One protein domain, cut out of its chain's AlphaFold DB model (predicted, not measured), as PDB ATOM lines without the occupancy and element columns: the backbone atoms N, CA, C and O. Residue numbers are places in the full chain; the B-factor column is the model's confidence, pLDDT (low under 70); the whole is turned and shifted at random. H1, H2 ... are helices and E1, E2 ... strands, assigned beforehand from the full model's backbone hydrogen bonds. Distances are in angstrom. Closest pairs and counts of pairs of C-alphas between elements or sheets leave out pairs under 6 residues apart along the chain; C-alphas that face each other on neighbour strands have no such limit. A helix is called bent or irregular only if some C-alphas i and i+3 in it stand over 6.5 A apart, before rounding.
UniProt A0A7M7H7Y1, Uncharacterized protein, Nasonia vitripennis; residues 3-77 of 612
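This is residues 3 to 77 of the 612 residues of an uncharacterized protein of Nasonia vitripennis (UniProt A0A7M7H7Y1). A small, strongly twisted sheet of five strands has the long, bent strand E5 in its middle, with E1 and E2 on one side of it and E4 and E3 on the other. The short helix H1 packs across the E5, E1 and E2 part, and a long loop, residues 24 to 45, runs from E3 to E4. The printed part has 75 residues, in order E1 E2 E3 E4 E5 H1; the sheet, E2 E1 E5 E4 E3, is antiparallel. The class is mixed, with under half of the residues in named elements. It is compact, with a radius of gyration of the C-alphas of 11.6 A and spans of 34 by 26 by 24 A.

E1, residues 3 to 7, and E2, residues 15 to 18, form a hairpin, with N 5 and O 15 2.8 A apart. E5, residues 55 to 64, bends by 89 degrees at residue 61; its pairing is staggered, with E4, residues 46 to 49, over 55 to 58 and with E1 over 58 to 63. N 6 and O 59 are 2.9 A apart, as are N 48 and O 56. E4 also forms a hairpin with E3, residues 21 to 23, with N 23 and O 47 2.8 A apart. H1, residues 67 to 75, is on the sheet at a height of 7.6 A, over E5 and only just not over E1, on which 2 of its C-alphas fall. It runs across the strands, at 83 degrees to E5 on the local plane. The closest C-alphas of E5 and H1, Gly 64 and Val 70, are 5.2 A apart. In H1 every O i to N i+4 pair is within hydrogen-bond range.

E1 begins at C-alpha 3 (41.060, 49.957, 43.350) and measures 11.6 A, E2 9.7 A, E3 6.8 A, E4 10.0 A and E5 20.3 A. H1 measures 12.5 A and ends at C-alpha 75 (27.867, 48.990, 43.695).

The two farthest C-alphas, Val 29 and Asp 76, are 34.6 A apart. The printed part has no cut. The link from E3 to E4 is long, with 22 residues. Mean pLDDT of the printed part is 74.6; 20 residues are under 70, among them 33 to 40.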
ATOM      1  N   ALA A   3      41.661  49.723  44.657       80.19
ATOM      2  CA  ALA A   3      41.060  49.957  43.350       80.19
ATOM      3  C   ALA A   3      40.058  48.859  42.987       80.19
ATOM      4  O   ALA A   3      40.312  47.670  43.177       80.19
ATOM      5  N   CYS A   4      38.933  49.260  42.397       82.12
ATOM      6  CA  CYS A   4      38.063  48.346  41.672       82.12
ATOM      7  C   CYS A   4      38.608  48.214  40.251       82.12
ATOM      8  O   CYS A   4      38.651  49.190  39.497       82.12
ATOM      9  N   ILE A   5      39.006  47.003  39.880       81.56
ATOM     10  CA  ILE A   5      39.628  46.692  38.595       81.56
ATOM     11  C   ILE A   5      38.809  45.633  37.868       81.56
ATOM     12  O   ILE A   5      38.329  44.659  38.450       81.56
ATOM     13  N   LYS A   6      38.691  45.810  36.555       84.25
ATOM     14  CA  LYS A   6      38.221  44.773  35.643       84.25
ATOM     15  C   LYS A   6      39.421  44.180  34.911       84.25
ATOM     16  O   LYS A   6      39.954  44.800  33.988       84.25
ATOM     17  N   PHE A   7      39.864  42.995  35.323       81.56
ATOM     18  CA  PHE A   7      40.977  42.310  34.667       81.56
ATOM     19  C   PHE A   7      40.577  41.816  33.273       81.56
ATOM     20  O   PHE A   7      39.466  41.342  33.051       81.56
ATOM     21  N   VAL A   8      41.507  41.870  32.318       78.12
ATOM     22  CA  VAL A   8      41.255  41.438  30.928       78.12
ATOM     23  C   VAL A   8      40.983  39.925  30.831       78.12
ATOM     24  O   VAL A   8      40.373  39.470  29.865       78.12
ATOM     25  N   HIS A   9      41.404  39.156  31.840       72.19
ATOM     26  CA  HIS A   9      41.223  37.705  31.917       72.19
ATOM     27  C   HIS A   9      39.870  37.269  32.516       72.19
ATOM     28  O   HIS A   9      39.365  36.230  32.105       72.19
ATOM     29  N   ASP A  10      39.247  38.063  33.399       68.69
ATOM     30  CA  ASP A  10      37.860  37.852  33.854       68.69
ATOM     31  C   ASP A  10      37.012  39.072  33.474       68.69
ATOM     32  O   ASP A  10      36.899  40.066  34.190       68.69
ATOM     33  N   ASN A  11      36.401  38.994  32.292       62.50
ATOM     34  CA  ASN A  11      35.573  40.071  31.762       62.50
ATOM     35  C   ASN A  11      34.187  40.189  32.429       62.50
ATOM     36  O   ASN A  11      33.428  41.092  32.054       62.50
ATOM     37  N   ASN A  12      33.848  39.319  33.382       64.44
ATOM     38  CA  ASN A  12      32.526  39.263  34.005       64.44
ATOM     39  C   ASN A  12      32.526  39.697  35.476       64.44
ATOM     40  O   ASN A  12      31.452  40.008  35.991       64.44
ATOM     41  N   LYS A  13      33.690  39.773  36.130       75.25
ATOM     42  CA  LYS A  13      33.817  40.203  37.529       75.25
ATOM     43  C   LYS A  13      34.520  41.553  37.678       75.25
ATOM     44  O   LYS A  13      35.320  41.978  36.845       75.25
ATOM     45  N   TYR A  14      34.188  42.225  38.774       79.62
ATOM     46  CA  TYR A  14      34.889  43.396  39.283       79.62
ATOM     47  C   TYR A  14      35.675  42.963  40.518       79.62
ATOM     48  O   TYR A  14      35.109  42.359  41.427       79.62
ATOM     49  N   HIS A  15      36.971  43.249  40.539       79.56
ATOM     50  CA  HIS A  15      37.870  42.862  41.616       79.56
ATOM     51  C   HIS A  15      38.255  44.118  42.395       79.56
ATOM     52  O   HIS A  15      38.962  44.975  41.870       79.56
ATOM     53  N   CYS A  16      37.764  44.241  43.628       81.81
ATOM     54  CA  CYS A  16      38.219  45.270  44.561       81.81
ATOM     55  C   CYS A  16      39.477  44.739  45.246       81.81
ATOM     56  O   CYS A  16      39.405  43.724  45.936       81.81
ATOM     57  N   VAL A  17      40.622  45.369  44.992       80.00
ATOM     58  CA  VAL A  17      41.939  44.855  45.390       80.00
ATOM     59  C   VAL A  17      42.853  45.967  45.902       80.00
ATOM     60  O   VAL A  17      42.700  47.133  45.525       80.00
ATOM     61  N   LEU A  18      43.815  45.605  46.752       80.25
ATOM     62  CA  LEU A  18      44.882  46.502  47.190       80.25
ATOM     63  C   LEU A  18      45.891  46.669  46.048       80.25
ATOM     64  O   LEU A  18      46.363  45.683  45.483       80.25
ATOM     65  N   VAL A  19      46.229  47.910  45.691       76.62
ATOM     66  CA  VAL A  19      47.155  48.174  44.583       76.62
ATOM     67  C   VAL A  19      48.403  48.883  45.080       76.62
ATOM     68  O   VAL A  19      48.319  49.963  45.662       76.62
ATOM     69  N   SER A  20      49.560  48.281  44.797       75.44
ATOM     70  CA  SER A  20      50.869  48.873  45.085       75.44
ATOM     71  C   SER A  20      51.323  49.812  43.964       75.44
ATOM     72  O   SER A  20      51.717  50.938  44.232       75.44
ATOM     73  N   HIS A  21      51.258  49.361  42.703       79.06
ATOM     74  CA  HIS A  21      51.823  50.081  41.555       79.06
ATOM     75  C   HIS A  21      50.990  49.878  40.279       79.06
ATOM     76  O   HIS A  21      50.527  48.766  40.000       79.06
ATOM     77  N   ILE A  22      50.841  50.937  39.475       80.06
ATOM     78  CA  ILE A  22      50.090  50.945  38.207       80.06
ATOM     79  C   ILE A  22      50.994  51.461  37.082       80.06
ATOM     80  O   ILE A  22      51.623  52.504  37.212       80.06
ATOM     81  N   PHE A  23      51.047  50.746  35.959       81.62
ATOM     82  CA  PHE A  23      51.903  51.037  34.805       81.62
ATOM     83  C   PHE A  23      51.052  51.278  33.547       81.62
ATOM     84  O   PHE A  23      50.047  50.589  33.329       81.62
ATOM     85  N   TYR A  24      51.448  52.233  32.698       79.69
ATOM     86  CA  TYR A  24      50.693  52.600  31.488       79.69
ATOM     87  C   TYR A  24      50.819  51.542  30.383       79.69
ATOM     88  O   TYR A  24      49.855  51.237  29.677       79.69
ATOM     89  N   LYS A  25      52.003  50.941  30.248       80.00
ATOM     90  CA  LYS A  25      52.345  49.859  29.321       80.00
ATOM     91  C   LYS A  25      53.005  48.719  30.098       80.00
ATOM     92  O   LYS A  25      53.492  48.875  31.214       80.00
ATOM     93  N   LYS A  26      53.069  47.538  29.477       77.12
ATOM     94  CA  LYS A  26      53.588  46.315  30.115       77.12
ATOM     95  C   LYS A  26      55.032  46.458  30.620       77.12
ATOM     96  O   LYS A  26      55.371  45.872  31.649       77.12
ATOM     97  N   ASN A  27      55.857  47.206  29.888       77.44
ATOM     98  CA  ASN A  27      57.311  47.241  30.042       77.44
ATOM     99  C   ASN A  27      57.824  48.502  30.762       77.44
ATOM    100  O   ASN A  27      59.034  48.658  30.880       77.44
ATOM    101  N   ASP A  28      56.947  49.396  31.229       76.31
ATOM    102  CA  ASP A  28      57.380  50.655  31.850       76.31
ATOM    103  C   ASP A  28      58.116  50.383  33.173       76.31
ATOM    104  O   ASP A  28      57.725  49.498  33.940       76.31
ATOM    105  N   VAL A  29      59.195  51.121  33.441       69.75
ATOM    106  CA  VAL A  29      59.975  50.985  34.687       69.75
ATOM    107  C   VAL A  29      59.356  51.831  35.801       69.75
ATOM    108  O   VAL A  29      59.181  51.349  36.915       69.75
ATOM    109  N   GLN A  30      58.959  53.062  35.474       72.12
ATOM    110  CA  GLN A  30      58.235  53.970  36.364       72.12
ATOM    111  C   GLN A  30      56.743  53.610  36.418       72.12
ATOM    112  O   GLN A  30      56.147  53.245  35.402       72.12
ATOM    113  N   TYR A  31      56.147  53.723  37.603       74.00
ATOM    114  CA  TYR A  31      54.706  53.599  37.826       74.00
ATOM    115  C   TYR A  31      54.047  54.983  37.906       74.00
ATOM    116  O   TYR A  31      54.703  55.978  38.197       74.00
ATOM    117  N   ILE A  32      52.741  55.038  37.646       75.75
ATOM    118  CA  ILE A  32      51.913  56.235  37.812       75.75
ATOM    119  C   ILE A  32      51.290  56.193  39.209       75.75
ATOM    120  O   ILE A  32      50.630  55.207  39.552       75.75
ATOM    121  N   THR A  33      51.436  57.287  39.958       61.34
ATOM    122  CA  THR A  33      50.794  57.517  41.264       61.34
ATOM    123  C   THR A  33      49.864  58.731  41.174       61.34
ATOM    124  O   THR A  33      50.286  59.841  41.495       61.34
ATOM    125  N   PRO A  34      48.624  58.568  40.687       57.81
ATOM    126  CA  PRO A  34      47.642  59.638  40.659       57.81
ATOM    127  C   PRO A  34      46.847  59.696  41.963       57.81
ATOM    128  O   PRO A  34      46.676  58.684  42.647       57.81
ATOM    129  N   LEU A  35      46.309  60.875  42.271       57.97
ATOM    130  CA  LEU A  35      45.437  61.076  43.430       57.97
ATOM    131  C   LEU A  35      43.965  60.824  43.077       57.97
ATOM    132  O   LEU A  35      43.165  60.515  43.965       57.97
ATOM    133  N   HIS A  36      43.570  60.951  41.804       60.62
ATOM    134  CA  HIS A  36      42.163  60.968  41.415       60.62
ATOM    135  C   HIS A  36      41.826  60.042  40.242       60.62
ATOM    136  O   HIS A  36      42.634  59.703  39.383       60.62
ATOM    137  N   LEU A  37      40.556  59.627  40.188       63.50
ATOM    138  CA  LEU A  37      40.046  58.732  39.143       63.50
ATOM    139  C   LEU A  37      40.023  59.386  37.746       63.50
ATOM    140  O   LEU A  37      39.977  58.673  36.750       63.50
ATOM    141  N   LEU A  38      40.051  60.721  37.676       62.78
ATOM    142  CA  LEU A  38      40.112  61.484  36.423       62.78
ATOM    143  C   LEU A  38      41.473  61.359  35.720       62.78
ATOM    144  O   LEU A  38      41.542  61.516  34.504       62.78
ATOM    145  N   ASP A  39      42.519  60.996  36.464       66.00
ATOM    146  CA  ASP A  39      43.888  60.829  35.968       66.00
ATOM    147  C   ASP A  39      44.060  59.510  35.173       66.00
ATOM    148  O   ASP A  39      45.121  59.235  34.603       66.00
ATOM    149  N   TYR A  40      43.011  58.675  35.121       68.75
ATOM    150  CA  TYR A  40      42.970  57.407  34.394       68.75
ATOM    151  C   TYR A  40      41.940  57.413  33.257       68.75
ATOM    152  O   TYR A  40      40.739  57.592  33.466       68.75
ATOM    153  N   ASP A  41      42.388  57.085  32.041       73.94
ATOM    154  CA  ASP A  41      41.487  56.816  30.921       73.94
ATOM    155  C   ASP A  41      40.768  55.477  31.142       73.94
ATOM    156  O   ASP A  41      41.341  54.400  30.989       73.94
ATOM    157  N   SER A  42      39.471  55.553  31.443       69.12
ATOM    158  CA  SER A  42      38.566  54.401  31.591       69.12
ATOM    159  C   SER A  42      38.541  53.422  30.399       69.12
ATOM    160  O   SER A  42      38.047  52.298  30.541       69.12
ATOM    161  N   THR A  43      39.046  53.826  29.229       71.81
ATOM    162  CA  THR A  43      39.158  52.998  28.021       71.81
ATOM    163  C   THR A  43      40.561  52.423  27.789       71.81
ATOM    164  O   THR A  43      40.700  51.465  27.020       71.81
ATOM    165  N   HIS A  44      41.585  52.932  28.484       76.62
ATOM    166  CA  HIS A  44      42.964  52.453  28.370       76.62
ATOM    167  C   HIS A  44      43.232  51.215  29.237       76.62
ATOM    168  O   HIS A  44      42.621  50.983  30.280       76.62
ATOM    169  N   LYS A  45      44.174  50.387  28.780       84.50
ATOM    170  CA  LYS A  45      44.518  49.095  29.380       84.50
ATOM    171  C   LYS A  45      45.803  49.215  30.205       84.50
ATOM    172  O   LYS A  45      46.904  49.059  29.670       84.50
ATOM    173  N   TYR A  46      45.642  49.404  31.508       84.31
ATOM    174  CA  TYR A  46      46.734  49.495  32.473       84.31
ATOM    175  C   TYR A  46      47.288  48.115  32.859       84.31
ATOM    176  O   TYR A  46      46.647  47.073  32.668       84.31
ATOM    177  N   TYR A  47      48.500  48.108  33.413       83.12
ATOM    178  CA  TYR A  47      49.165  46.928  33.966       83.12
ATOM    179  C   TYR A  47      49.401  47.150  35.456       83.12
ATOM    180  O   TYR A  47      50.029  48.129  35.843       83.12
ATOM    181  N   ILE A  48      48.869  46.265  36.293       81.81
ATOM    182  CA  ILE A  48      48.664  46.537  37.718       81.81
ATOM    183  C   ILE A  48      49.379  45.477  38.552       81.81
ATOM    184  O   ILE A  48      49.277  44.282  38.263       81.81
ATOM    185  N   LEU A  49      50.134  45.921  39.556       76.00
ATOM    186  CA  LEU A  49      50.909  45.061  40.445       76.00
ATOM    187  C   LEU A  49      50.081  44.701  41.686       76.00
ATOM    188  O   LEU A  49      49.649  45.593  42.416       76.00
ATOM    189  N   HIS A  50      49.893  43.402  41.923       66.62
ATOM    190  CA  HIS A  50      49.148  42.877  43.070       66.62
ATOM    191  C   HIS A  50      49.922  41.736  43.740       66.62
ATOM    192  O   HIS A  50      50.044  40.664  43.147       66.62
ATOM    193  N   GLU A  51      50.430  41.983  44.955       56.97
ATOM    194  CA  GLU A  51      51.010  41.052  45.955       56.97
ATOM    195  C   GLU A  51      52.161  40.102  45.556       56.97
ATOM    196  O   GLU A  51      52.944  39.709  46.413       56.97
ATOM    197  N   LYS A  52      52.298  39.699  44.288       60.16
ATOM    198  CA  LYS A  52      53.192  38.610  43.841       60.16
ATOM    199  C   LYS A  52      54.159  39.045  42.736       60.16
ATOM    200  O   LYS A  52      54.567  38.233  41.909       60.16
ATOM    201  N   ASN A  53      54.464  40.345  42.671       64.38
ATOM    202  CA  ASN A  53      55.277  41.011  41.638       64.38
ATOM    203  C   ASN A  53      54.856  40.766  40.167       64.38
ATOM    204  O   ASN A  53      55.566  41.149  39.235       64.38
ATOM    205  N   GLN A  54      53.678  40.187  39.925       73.31
ATOM    206  CA  GLN A  54      53.132  39.972  38.587       73.31
ATOM    207  C   GLN A  54      52.257  41.160  38.163       73.31
ATOM    208  O   GLN A  54      51.414  41.639  38.920       73.31
ATOM    209  N   ARG A  55      52.478  41.643  36.933       80.62
ATOM    210  CA  ARG A  55      51.754  42.772  36.328       80.62
ATOM    211  C   ARG A  55      50.531  42.268  35.559       80.62
ATOM    212  O   ARG A  55      50.663  41.820  34.414       80.62
ATOM    213  N   TYR A  56      49.348  42.361  36.157       81.06
ATOM    214  CA  TYR A  56      48.098  41.898  35.549       81.06
ATOM    215  C   TYR A  56      47.438  42.991  34.688       81.06
ATOM    216  O   TYR A  56      47.348  44.139  35.121       81.06
ATOM    217  N   PRO A  57      46.969  42.674  33.468       85.12
ATOM    218  CA  PRO A  57      46.295  43.643  32.608       85.12
ATOM    219  C   PRO A  57      44.848  43.895  33.054       85.12
ATOM    220  O   PRO A  57      44.062  42.947  33.163       85.12
ATOM    221  N   GLY A  58      44.456  45.159  33.215       84.06
ATOM    222  CA  GLY A  58      43.098  45.525  33.622       84.06
ATOM    223  C   GLY A  58      42.694  46.960  33.283       84.06
ATOM    224  O   GLY A  58      43.522  47.792  32.917       84.06
ATOM    225  N   TYR A  59      41.398  47.224  33.416       83.50
ATOM    226  CA  TYR A  59      40.793  48.554  33.342       83.50
ATOM    227  C   TYR A  59      40.448  49.017  34.758       83.50
ATOM    228  O   TYR A  59      39.876  48.244  35.535       83.50
ATOM    229  N   ILE A  60      40.789  50.258  35.097       81.75
ATOM    230  CA  ILE A  60      40.535  50.848  36.417       81.75
ATOM    231  C   ILE A  60      39.121  51.439  36.416       81.75
ATOM    232  O   ILE A  60      38.727  52.122  35.474       81.75
ATOM    233  N   VAL A  61      38.330  51.125  37.446       78.75
ATOM    234  CA  VAL A  61      36.884  51.419  37.489       78.75
ATOM    235  C   VAL A  61      36.546  52.438  38.573       78.75
ATOM    236  O   VAL A  61      35.723  53.325  38.340       78.75
ATOM    237  N   CYS A  62      37.164  52.332  39.748       77.12
ATOM    238  CA  CYS A  62      37.206  53.381  40.769       77.12
ATOM    239  C   CYS A  62      38.407  53.179  41.701       77.12
ATOM    240  O   CYS A  62      38.958  52.081  41.782       77.12
ATOM    241  N   LEU A  63      38.779  54.256  42.394       79.62
ATOM    242  CA  LEU A  63      39.793  54.293  43.443       79.62
ATOM    243  C   LEU A  63      39.145  54.689  44.774       79.62
ATOM    244  O   LEU A  63      38.100  55.361  44.797       79.62
ATOM    245  N   GLY A  64      39.799  54.304  45.860       75.19
ATOM    246  CA  GLY A  64      39.469  54.706  47.218       75.19
ATOM    247  C   GLY A  64      40.602  54.374  48.179       75.19
ATOM    248  O   GLY A  64      41.551  53.653  47.841       75.19
ATOM    249  N   GLU A  65      40.513  54.914  49.380       75.81
ATOM    250  CA  GLU A  65      41.526  54.723  50.412       75.81
ATOM    251  C   GLU A  65      41.257  53.417  51.163       75.81
ATOM    252  O   GLU A  65      42.156  52.573  51.255       75.81
ATOM    253  N   SER A  66      39.999  53.170  51.547       79.31
ATOM    254  CA  SER A  66      39.546  51.906  52.144       79.31
ATOM    255  C   SER A  66      38.878  50.961  51.133       79.31
ATOM    256  O   SER A  66      38.359  51.366  50.088       79.31
ATOM    257  N   LEU A  67      38.873  49.665  51.454       77.44
ATOM    258  CA  LEU A  67      38.243  48.631  50.629       77.44
ATOM    259  C   LEU A  67      36.715  48.815  50.540       77.44
ATOM    260  O   LEU A  67      36.129  48.658  49.470       77.44
ATOM    261  N   GLU A  68      36.079  49.188  51.648       77.12
ATOM    262  CA  GLU A  68      34.629  49.399  51.776       77.12
ATOM    263  C   GLU A  68      34.136  50.609  50.974       77.12
ATOM    264  O   GLU A  68      33.034  50.610  50.420       77.12
ATOM    265  N   GLU A  69      34.954  51.660  50.902       79.19
ATOM    266  CA  GLU A  69      34.694  52.827  50.064       79.19
ATOM    267  C   GLU A  69      34.694  52.434  48.578       79.19
ATOM    268  O   GLU A  69      33.767  52.776  47.838       79.19
ATOM    269  N   VAL A  70      35.685  51.643  48.148       78.50
ATOM    270  CA  VAL A  70      35.776  51.114  46.778       78.50
ATOM    271  C   VAL A  70      34.606  50.187  46.448       78.50
ATOM    272  O   VAL A  70      34.042  50.298  45.359       78.50
ATOM    273  N   GLN A  71      34.198  49.318  47.377       78.44
ATOM    274  CA  GLN A  71      33.042  48.434  47.194       78.44
ATOM    275  C   GLN A  71      31.738  49.230  47.034       78.44
ATOM    276  O   GLN A  71      31.003  48.998  46.071       78.44
ATOM    277  N   ARG A  72      31.480  50.236  47.886       76.44
ATOM    278  CA  ARG A  72      30.327  51.148  47.726       76.44
ATOM    279  C   ARG A  72      30.375  51.890  46.384       76.44
ATOM    280  O   ARG A  72      29.416  51.824  45.616       76.44
ATOM    281  N   LYS A  73      31.529  52.475  46.032       74.00
ATOM    282  CA  LYS A  73      31.791  53.129  44.731       74.00
ATOM    283  C   LYS A  73      31.689  52.188  43.517       74.00
ATOM    284  O   LYS A  73      31.655  52.683  42.389       74.00
ATOM    285  N   ALA A  74      31.689  50.867  43.702       72.50
ATOM    286  CA  ALA A  74      31.485  49.879  42.640       72.50
ATOM    287  C   ALA A  74      30.012  49.440  42.518       72.50
ATOM    288  O   ALA A  74      29.542  49.211  41.402       72.50
ATOM    289  N   LEU A  75      29.288  49.359  43.640       69.44
ATOM    290  CA  LEU A  75      27.867  48.990  43.695       69.44
ATOM    291  C   LEU A  75      26.941  50.102  43.181       69.44
ATOM    292  O   LEU A  75      26.002  49.810  42.443       69.44
ATOM    293  N   ASP A  76      27.240  51.363  43.502       63.12
ATOM    294  CA  ASP A  76      26.418  52.536  43.152       63.12
ATOM    295  C   ASP A  76      26.498  52.943  41.659       63.12
ATOM    296  O   ASP A  76      25.919  53.931  41.211       63.12
ATOM    297  N   LYS A  77      27.223  52.182  40.824       60.38
ATOM    298  CA  LYS A  77      27.375  52.519  39.401       60.38
ATOM    299  C   LYS A  77      26.150  52.080  38.583       60.38
ATOM    300  O   LYS A  77      25.849  50.882  38.531       60.38
TER     301      LYS A  77